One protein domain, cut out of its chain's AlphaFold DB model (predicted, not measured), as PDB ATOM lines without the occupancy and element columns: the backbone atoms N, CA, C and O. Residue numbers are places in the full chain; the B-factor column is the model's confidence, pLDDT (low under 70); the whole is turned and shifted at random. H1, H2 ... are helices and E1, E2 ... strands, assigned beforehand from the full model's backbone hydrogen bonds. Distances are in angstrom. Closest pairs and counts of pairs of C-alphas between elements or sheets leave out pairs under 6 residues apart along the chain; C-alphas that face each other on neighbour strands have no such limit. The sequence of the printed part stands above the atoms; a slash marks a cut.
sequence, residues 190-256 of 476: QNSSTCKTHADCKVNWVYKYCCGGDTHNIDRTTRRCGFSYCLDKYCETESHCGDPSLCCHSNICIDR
ATOM      1  N   GLN A 190       0.327 -25.425  15.721       44.41
ATOM      2  CA  GLN A 190       0.714 -26.213  16.880       44.41
ATOM      3  C   GLN A 190       0.682 -25.266  18.081       44.41
ATOM      4  O   GLN A 190       1.546 -24.405  18.226       44.41
ATOM      5  N   ASN A 191      -0.329 -25.417  18.937       50.38
ATOM      6  CA  ASN A 191      -0.305 -24.907  20.300       50.38
ATOM      7  C   ASN A 191       0.809 -25.648  21.052       50.38
ATOM      8  O   ASN A 191       0.550 -26.578  21.816       50.38
ATOM      9  N   SER A 192       2.064 -25.279  20.805       56.25
ATOM     10  CA  SER A 192       3.153 -25.666  21.684       56.25
ATOM     11  C   SER A 192       2.907 -24.965  23.015       56.25
ATOM     12  O   SER A 192       2.983 -23.743  23.113       56.25
ATOM     13  N   SER A 193       2.577 -25.735  24.052       67.44
ATOM     14  CA  SER A 193       2.449 -25.225  25.422       67.44
ATOM     15  C   SER A 193       3.781 -24.717  25.980       67.44
ATOM     16  O   SER A 193       3.787 -24.035  27.003       67.44
ATOM     17  N   THR A 194       4.891 -25.022  25.300       81.00
ATOM     18  CA  THR A 194       6.250 -24.614  25.659       81.00
ATOM     19  C   THR A 194       6.830 -23.628  24.648       81.00
ATOM     20  O   THR A 194       6.445 -23.619  23.479       81.00
ATOM     21  N   CYS A 195       7.765 -22.794  25.082       82.12
ATOM     22  CA  CYS A 195       8.415 -21.799  24.233       82.12
ATOM     23  C   CYS A 195       9.909 -21.715  24.553       82.12
ATOM     24  O   CYS A 195      10.331 -21.975  25.676       82.12
ATOM     25  N   LYS A 196      10.735 -21.353  23.574       80.81
ATOM     26  CA  LYS A 196      12.150 -21.016  23.793       80.81
ATOM     27  C   LYS A 196      12.342 -19.506  23.797       80.81
ATOM     28  O   LYS A 196      13.137 -18.989  24.574       80.81
ATOM     29  N   THR A 197      11.589 -18.803  22.962       75.69
ATOM     30  CA  THR A 197      11.654 -17.354  22.769       75.69
ATOM     31  C   THR A 197      10.252 -16.744  22.703       75.69
ATOM     32  O   THR A 197       9.266 -17.444  22.480       75.69
ATOM     33  N   HIS A 198      10.145 -15.419  22.841       72.06
ATOM     34  CA  HIS A 198       8.866 -14.706  22.678       72.06
ATOM     35  C   HIS A 198       8.259 -14.854  21.284       72.06
ATOM     36  O   HIS A 198       7.038 -14.812  21.143       72.06
ATOM     37  N   ALA A 199       9.093 -15.062  20.263       75.69
ATOM     38  CA  ALA A 199       8.623 -15.287  18.903       75.69
ATOM     39  C   ALA A 199       7.749 -16.549  18.799       75.69
ATOM     40  O   ALA A 199       6.831 -16.584  17.980       75.69
ATOM     41  N   ASP A 200       7.971 -17.527  19.685       77.56
ATOM     42  CA  ASP A 200       7.219 -18.783  19.725       77.56
ATOM     43  C   ASP A 200       5.792 -18.597  20.276       77.56
ATOM     44  O   ASP A 200       4.928 -19.437  20.045       77.56
ATOM     45  N   CYS A 201       5.509 -17.485  20.970       75.62
ATOM     46  CA  CYS A 201       4.216 -17.213  21.610       75.62
ATOM     47  C   CYS A 201       3.284 -16.304  20.790       75.62
ATOM     48  O   CYS A 201       2.281 -15.804  21.305       75.62
ATOM     49  N   LYS A 202       3.581 -16.073  19.507       65.62
ATOM     50  CA  LYS A 202       2.852 -15.107  18.674       65.62
ATOM     51  C   LYS A 202       1.503 -15.664  18.187       65.62
ATOM     52  O   LYS A 202       1.437 -16.355  17.172       65.62
ATOM     53  N   VAL A 203       0.416 -15.313  18.879       61.47
ATOM     54  CA  VAL A 203      -0.974 -15.568  18.446       61.47
ATOM     55  C   VAL A 203      -1.578 -14.253  17.938       61.47
ATOM     56  O   VAL A 203      -1.384 -13.221  18.570       61.47
ATOM     57  N   ASN A 204      -2.276 -14.275  16.793       49.59
ATOM     58  CA  ASN A 204      -2.568 -13.100  15.944       49.59
ATOM     59  C   ASN A 204      -3.262 -11.890  16.611       49.59
ATOM     60  O   ASN A 204      -3.278 -10.833  15.988       49.59
ATOM     61  N   TRP A 205      -3.788 -11.989  17.837       50.00
ATOM     62  CA  TRP A 205      -4.552 -10.900  18.468       50.00
ATOM     63  C   TRP A 205      -4.360 -10.752  19.985       50.00
ATOM     64  O   TRP A 205      -4.942  -9.852  20.581       50.00
ATOM     65  N   VAL A 206      -3.530 -11.589  20.624       58.91
ATOM     66  CA  VAL A 206      -3.258 -11.481  22.066       58.91
ATOM     67  C   VAL A 206      -1.771 -11.670  22.329       58.91
ATOM     68  O   VAL A 206      -1.210 -12.719  22.006       58.91
ATOM     69  N   TYR A 207      -1.134 -10.652  22.908       63.47
ATOM     70  CA  TYR A 207       0.264 -10.710  23.326       63.47
ATOM     71  C   TYR A 207       0.413 -11.772  24.422       63.47
ATOM     72  O   TYR A 207       0.020 -11.550  25.564       63.47
ATOM     73  N   LYS A 208       0.946 -12.944  24.064       77.81
ATOM     74  CA  LYS A 208       1.407 -13.939  25.034       77.81
ATOM     75  C   LYS A 208       2.909 -13.802  25.214       77.81
ATOM     76  O   LYS A 208       3.644 -13.684  24.232       77.81
ATOM     77  N   TYR A 209       3.363 -13.874  26.457       80.62
ATOM     78  CA  TYR A 209       4.783 -13.842  26.790       80.62
ATOM     79  C   TYR A 209       5.292 -15.258  27.052       80.62
ATOM     80  O   TYR A 209       4.583 -16.095  27.612       80.62
ATOM     81  N   CYS A 210       6.522 -15.525  26.617       85.31
ATOM     82  CA  CYS A 210       7.237 -16.736  26.977       85.31
ATOM     83  C   CYS A 210       7.825 -16.556  28.380       85.31
ATOM     84  O   CYS A 210       8.846 -15.893  28.528       85.31
ATOM     85  N   CYS A 211       7.166 -17.110  29.395       85.50
ATOM     86  CA  CYS A 211       7.575 -16.965  30.793       85.50
ATOM     87  C   CYS A 211       8.191 -18.263  31.315       85.50
ATOM     88  O   CYS A 211       7.830 -19.345  30.846       85.50
ATOM     89  N   GLY A 212       9.080 -18.171  32.308       81.12
ATOM     90  CA  GLY A 212       9.522 -19.338  33.075       81.12
ATOM     91  C   GLY A 212       8.389 -20.020  33.853       81.12
ATOM     92  O   GLY A 212       7.258 -19.526  33.909       81.12
ATOM     93  N   GLY A 213       8.689 -21.187  34.429       78.69
ATOM     94  CA  GLY A 213       7.723 -21.958  35.212       78.69
ATOM     95  C   GLY A 213       7.279 -21.242  36.494       78.69
ATOM     96  O   GLY A 213       7.894 -20.273  36.940       78.69
ATOM     97  N   ASP A 214       6.202 -21.726  37.115       74.19
ATOM     98  CA  ASP A 214       5.814 -21.261  38.451       74.19
ATOM     99  C   ASP A 214       6.856 -21.669  39.497       74.19
ATOM    100  O   ASP A 214       7.344 -22.800  39.498       74.19
ATOM    101  N   THR A 215       7.146 -20.768  40.437       65.19
ATOM    102  CA  THR A 215       8.116 -20.978  41.531       65.19
ATOM    103  C   THR A 215       7.787 -22.203  42.397       65.19
ATOM    104  O   THR A 215       8.688 -22.855  42.940       65.19
ATOM    105  N   HIS A 216       6.500 -22.555  42.476       72.19
ATOM    106  CA  HIS A 216       5.965 -23.693  43.226       72.19
ATOM    107  C   HIS A 216       5.903 -25.010  42.440       72.19
ATOM    108  O   HIS A 216       5.585 -26.043  43.027       72.19
ATOM    109  N   ASN A 217       6.191 -25.007  41.136       71.12
ATOM    110  CA  ASN A 217       6.145 -26.219  40.322       71.12
ATOM    111  C   ASN A 217       7.536 -26.874  40.229       71.12
ATOM    112  O   ASN A 217       8.561 -26.197  40.284       71.12
ATOM    113  N   ILE A 218       7.571 -28.201  40.083       67.38
ATOM    114  CA  ILE A 218       8.802 -29.001  39.929       67.38
ATOM    115  C   ILE A 218       9.501 -28.660  38.601       67.38
ATOM    116  O   ILE A 218      10.717 -28.770  38.475       67.38
ATOM    117  N   ASP A 219       8.735 -28.173  37.626       73.06
ATOM    118  CA  ASP A 219       9.182 -27.891  36.266       73.06
ATOM    119  C   ASP A 219       9.564 -26.408  36.065       73.06
ATOM    120  O   ASP A 219       8.984 -25.692  35.246       73.06
ATOM    121  N   ARG A 220      10.512 -25.913  36.876       72.44
ATOM    122  CA  ARG A 220      10.928 -24.491  36.905       72.44
ATOM    123  C   ARG A 220      11.579 -24.015  35.604       72.44
ATOM    124  O   ARG A 220      11.479 -22.839  35.257       72.44
ATOM    125  N   THR A 221      12.232 -24.923  34.883       73.88
ATOM    126  CA  THR A 221      12.994 -24.627  33.661       73.88
ATOM    127  C   THR A 221      12.131 -24.622  32.401       73.88
ATOM    128  O   THR A 221      12.520 -24.028  31.393       73.88
ATOM    129  N   THR A 222      10.943 -25.232  32.436       80.06
ATOM    130  CA  THR A 222      10.050 -25.265  31.276       80.06
ATOM    131  C   THR A 222       9.314 -23.943  31.124       80.06
ATOM    132  O   THR A 222       8.450 -23.583  31.924       80.06
ATOM    133  N   ARG A 223       9.630 -23.226  30.045       80.94
ATOM    134  CA  ARG A 223       8.965 -21.970  29.700       80.94
ATOM    135  C   ARG A 223       7.668 -22.220  28.941       80.94
ATOM    136  O   ARG A 223       7.622 -23.105  28.085       80.94
ATOM    137  N   ARG A 224       6.630 -21.431  29.221       84.62
ATOM    138  CA  ARG A 224       5.293 -21.565  28.615       84.62
ATOM    139  C   ARG A 224       4.739 -20.220  28.158       84.62
ATOM    140  O   ARG A 224       5.040 -19.183  28.744       84.62
ATOM    141  N   CYS A 225       3.898 -20.249  27.126       82.31
ATOM    142  CA  CYS A 225       3.211 -19.056  26.634       82.31
ATOM    143  C   CYS A 225       2.005 -18.720  27.523       82.31
ATOM    144  O   CYS A 225       0.985 -19.411  27.473       82.31
ATOM    145  N   GLY A 226       2.113 -17.653  28.316       79.44
ATOM    146  CA  GLY A 226       1.067 -17.169  29.221       79.44
ATOM    147  C   GLY A 226       0.402 -15.883  28.730       79.44
ATOM    148  O   GLY A 226       1.007 -15.102  28.002       79.44
ATOM    149  N   PHE A 227      -0.854 -15.670  29.132       66.50
ATOM    150  CA  PHE A 227      -1.600 -14.428  28.873       66.50
ATOM    151  C   PHE A 227      -1.269 -13.302  29.868       66.50
ATOM    152  O   PHE A 227      -1.566 -12.144  29.596       66.50
ATOM    153  N   SER A 228      -0.686 -13.632  31.022       66.62
ATOM    154  CA  SER A 228      -0.274 -12.658  32.031       66.62
ATOM    155  C   SER A 228       1.181 -12.243  31.823       66.62
ATOM    156  O   SER A 228       2.000 -13.058  31.394       66.62
ATOM    157  N   TYR A 229       1.502 -10.998  32.182       74.38
ATOM    158  CA  TYR A 229       2.875 -10.535  32.405       74.38
ATOM    159  C   TYR A 229       3.636 -11.582  33.233       74.38
ATOM    160  O   TYR A 229       3.043 -12.193  34.127       74.38
ATOM    161  N   CYS A 230       4.921 -11.822  32.952       85.25
ATOM    162  CA  CYS A 230       5.696 -12.869  33.633       85.25
ATOM    163  C   CYS A 230       6.019 -12.545  35.101       85.25
ATOM    164  O   CYS A 230       6.954 -13.115  35.652       85.25
ATOM    165  N   LEU A 231       5.275 -11.637  35.731       82.75
ATOM    166  CA  LEU A 231       5.410 -11.285  37.133       82.75
ATOM    167  C   LEU A 231       5.274 -12.543  38.004       82.75
ATOM    168  O   LEU A 231       4.435 -13.406  37.737       82.75
ATOM    169  N   ASP A 232       6.140 -12.660  39.003       81.56
ATOM    170  CA  ASP A 232       6.239 -13.782  39.942       81.56
ATOM    171  C   ASP A 232       6.612 -15.141  39.319       81.56
ATOM    172  O   ASP A 232       6.600 -16.175  39.995       81.56
ATOM    173  N   LYS A 233       6.995 -15.173  38.036       86.06
ATOM    174  CA  LYS A 233       7.492 -16.394  37.383       86.06
ATOM    175  C   LYS A 233       8.973 -16.607  37.642       86.06
ATOM    176  O   LYS A 233       9.730 -15.659  37.844       86.06
ATOM    177  N   TYR A 234       9.382 -17.873  37.633       85.38
ATOM    178  CA  TYR A 234      10.774 -18.247  37.828       85.38
ATOM    179  C   TYR A 234      11.647 -17.706  36.693       85.38
ATOM    180  O   TYR A 234      11.284 -17.770  35.516       85.38
ATOM    181  N   CYS A 235      12.834 -17.227  37.037       86.19
ATOM    182  CA  CYS A 235      13.814 -16.752  36.076       86.19
ATOM    183  C   CYS A 235      15.228 -17.144  36.501       86.19
ATOM    184  O   CYS A 235      15.520 -17.260  37.683       86.19
ATOM    185  N   GLU A 236      16.113 -17.330  35.526       80.56
ATOM    186  CA  GLU A 236      17.562 -17.461  35.769       80.56
ATOM    187  C   GLU A 236      18.307 -16.244  35.217       80.56
ATOM    188  O   GLU A 236      19.372 -15.871  35.700       80.56
ATOM    189  N   THR A 237      17.729 -15.611  34.194       80.44
ATOM    190  CA  THR A 237      18.228 -14.388  33.566       80.44
ATOM    191  C   THR A 237      17.057 -13.457  33.264       80.44
ATOM    192  O   THR A 237      15.909 -13.898  33.184       80.44
ATOM    193  N   GLU A 238      17.335 -12.172  33.041       78.00
ATOM    194  CA  GLU A 238      16.317 -11.163  32.703       78.00
ATOM    195  C   GLU A 238      15.501 -11.530  31.456       78.00
ATOM    196  O   GLU A 238      14.304 -11.266  31.388       78.00
ATOM    197  N   SER A 239      16.111 -12.255  30.511       78.31
ATOM    198  CA  SER A 239      15.429 -12.738  29.303       78.31
ATOM    199  C   SER A 239      14.256 -13.695  29.578       78.31
ATOM    200  O   SER A 239      13.473 -13.965  28.673       78.31
ATOM    201  N   HIS A 240      14.122 -14.219  30.805       82.50
ATOM    202  CA  HIS A 240      13.028 -15.112  31.209       82.50
ATOM    203  C   HIS A 240      11.772 -14.332  31.630       82.50
ATOM    204  O   HIS A 240      10.700 -14.929  31.724       82.50
ATOM    205  N   CYS A 241      11.906 -13.030  31.901       83.06
ATOM    206  CA  CYS A 241      10.816 -12.184  32.380       83.06
ATOM    207  C   CYS A 241      10.024 -11.533  31.257       83.06
ATOM    208  O   CYS A 241       8.893 -11.118  31.474       83.06
ATOM    209  N   GLY A 242      10.584 -11.509  30.050       71.38
ATOM    210  CA  GLY A 242       9.869 -11.345  28.794       71.38
ATOM    211  C   GLY A 242       9.201 -10.010  28.496       71.38
ATOM    212  O   GLY A 242       8.982  -9.683  27.331       71.38
ATOM    213  N   ASP A 243       8.922  -9.236  29.528       74.31
ATOM    214  CA  ASP A 243       8.514  -7.855  29.474       74.31
ATOM    215  C   ASP A 243       9.734  -7.001  29.862       74.31
ATOM    216  O   ASP A 243      10.364  -7.283  30.882       74.31
ATOM    217  N   PRO A 244      10.097  -5.976  29.072       68.56
ATOM    218  CA  PRO A 244      11.228  -5.099  29.372       68.56
ATOM    219  C   PRO A 244      11.059  -4.283  30.666       68.56
ATOM    220  O   PRO A 244      12.031  -3.705  31.145       68.56
ATOM    221  N   SER A 245       9.851  -4.208  31.227       70.06
ATOM    222  CA  SER A 245       9.607  -3.617  32.547       70.06
ATOM    223  C   SER A 245       9.873  -4.584  33.703       70.06
ATOM    224  O   SER A 245      10.046  -4.135  34.838       70.06
ATOM    225  N   LEU A 246       9.953  -5.889  33.423       79.06
ATOM    226  CA  LEU A 246      10.211  -6.925  34.410       79.06
ATOM    227  C   LEU A 246      11.680  -7.337  34.395       79.06
ATOM    228  O   LEU A 246      12.344  -7.342  33.360       79.06
ATOM    229  N   CYS A 247      12.184  -7.764  35.544       82.31
ATOM    230  CA  CYS A 247      13.559  -8.215  35.638       82.31
ATOM    231  C   CYS A 247      13.746  -9.346  36.639       82.31
ATOM    232  O   CYS A 247      12.911  -9.569  37.515       82.31
ATOM    233  N   CYS A 248      14.833 -10.100  36.466       82.50
ATOM    234  CA  CYS A 248      15.056 -11.311  37.236       82.50
ATOM    235  C   CYS A 248      15.793 -11.013  38.541       82.50
ATOM    236  O   CYS A 248      16.991 -10.729  38.528       82.50
ATOM    237  N   HIS A 249      15.101 -11.127  39.673       77.69
ATOM    238  CA  HIS A 249      15.686 -10.940  40.993       77.69
ATOM    239  C   HIS A 249      15.359 -12.118  41.912       77.69
ATOM    240  O   HIS A 249      14.210 -12.528  42.037       77.69
ATOM    241  N   SER A 250      16.376 -12.684  42.572       80.56
ATOM    242  CA  SER A 250      16.214 -13.863  43.444       80.56
ATOM    243  C   SER A 250      15.480 -15.038  42.768       80.56
ATOM    244  O   SER A 250      14.712 -15.762  43.397       80.56
ATOM    245  N   ASN A 251      15.750 -15.232  41.474       83.94
ATOM    246  CA  ASN A 251      15.104 -16.202  40.587       83.94
ATOM    247  C   ASN A 251      13.593 -16.007  40.370       83.94
ATOM    248  O   ASN A 251      12.893 -16.963  40.030       83.94
ATOM    249  N   ILE A 252      13.082 -14.792  40.568       81.19
ATOM    250  CA  ILE A 252      11.687 -14.424  40.334       81.19
ATOM    251  C   ILE A 252      11.641 -13.135  39.505       81.19
ATOM    252  O   ILE A 252      12.438 -12.219  39.706       81.19
ATOM    253  N   CYS A 253      10.725 -13.064  38.549       83.38
ATOM    254  CA  CYS A 253      10.488 -11.860  37.765       83.38
ATOM    255  C   CYS A 253       9.675 -10.833  38.555       83.38
ATOM    256  O   CYS A 253       8.549 -11.120  38.958       83.38
ATOM    257  N   ILE A 254      10.223  -9.634  38.734       81.44
ATOM    258  CA  ILE A 254       9.597  -8.526  39.470       81.44
ATOM    259  C   ILE A 254       9.399  -7.302  38.569       81.44
ATOM    260  O   ILE A 254      10.167  -7.111  37.627       81.44
ATOM    261  N   ASP A 255       8.378  -6.487  38.848       76.75
ATOM    262  CA  ASP A 255       8.089  -5.245  38.113       76.75
ATOM    263  C   ASP A 255       8.990  -4.097  38.582       76.75
ATOM    264  O   ASP A 255       8.992  -3.774  39.772       76.75
ATOM    265  N   ARG A 256       9.730  -3.505  37.628       56.38
ATOM    266  CA  ARG A 256      10.689  -2.384  37.718       56.38
ATOM    267  C   ARG A 256      11.825  -2.528  38.744       56.38
ATOM    268  O   ARG A 256      11.606  -2.761  39.926       56.38
TER     269      ARG A 256
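What this domain is: This is residues 190 to 256 of the 476 residues of an uncharacterized protein of Paramuricea clavata (UniProt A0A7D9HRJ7). Look for little regular structure: mostly loops, with two small hairpins, E1 and E2 near the middle beside the short helix H1, and E3 and E4 at one end. The 67 printed residues, 18 in named elements, have one named helix, then four named strands in two antiparallel sheets; the class is mixed. The whole is compact, with radius of gyration of the C-alphas 10.9 A and spans of 33 by 26 by 15 A.

How they stand to each other: Find H1, residues 198 to 201; its C-alpha 198 is 5.0 A from C-alpha 210 of E1, residues 209 to 211, their closest pair. E1 forms a hairpin with E2, residues 224 to 226; N 211 and O 224 are within hydrogen-bond range, 3.0 A. E3, residues 246 to 249, and E4, residues 252 to 255, form another hairpin, with N 249 and O 252 within range, 2.9 A.

Where its parts are: H1 begins at C-alpha 198 (8.866, -14.706, 22.678); E4 runs 10.1 A to C-alpha 255 (8.089, -5.245, 38.113).

The domain as a whole: The printed part has no cut. Links E1 to E2 and E2 to E3 are long. Residues 202 to 207 are among 16 under pLDDT 70.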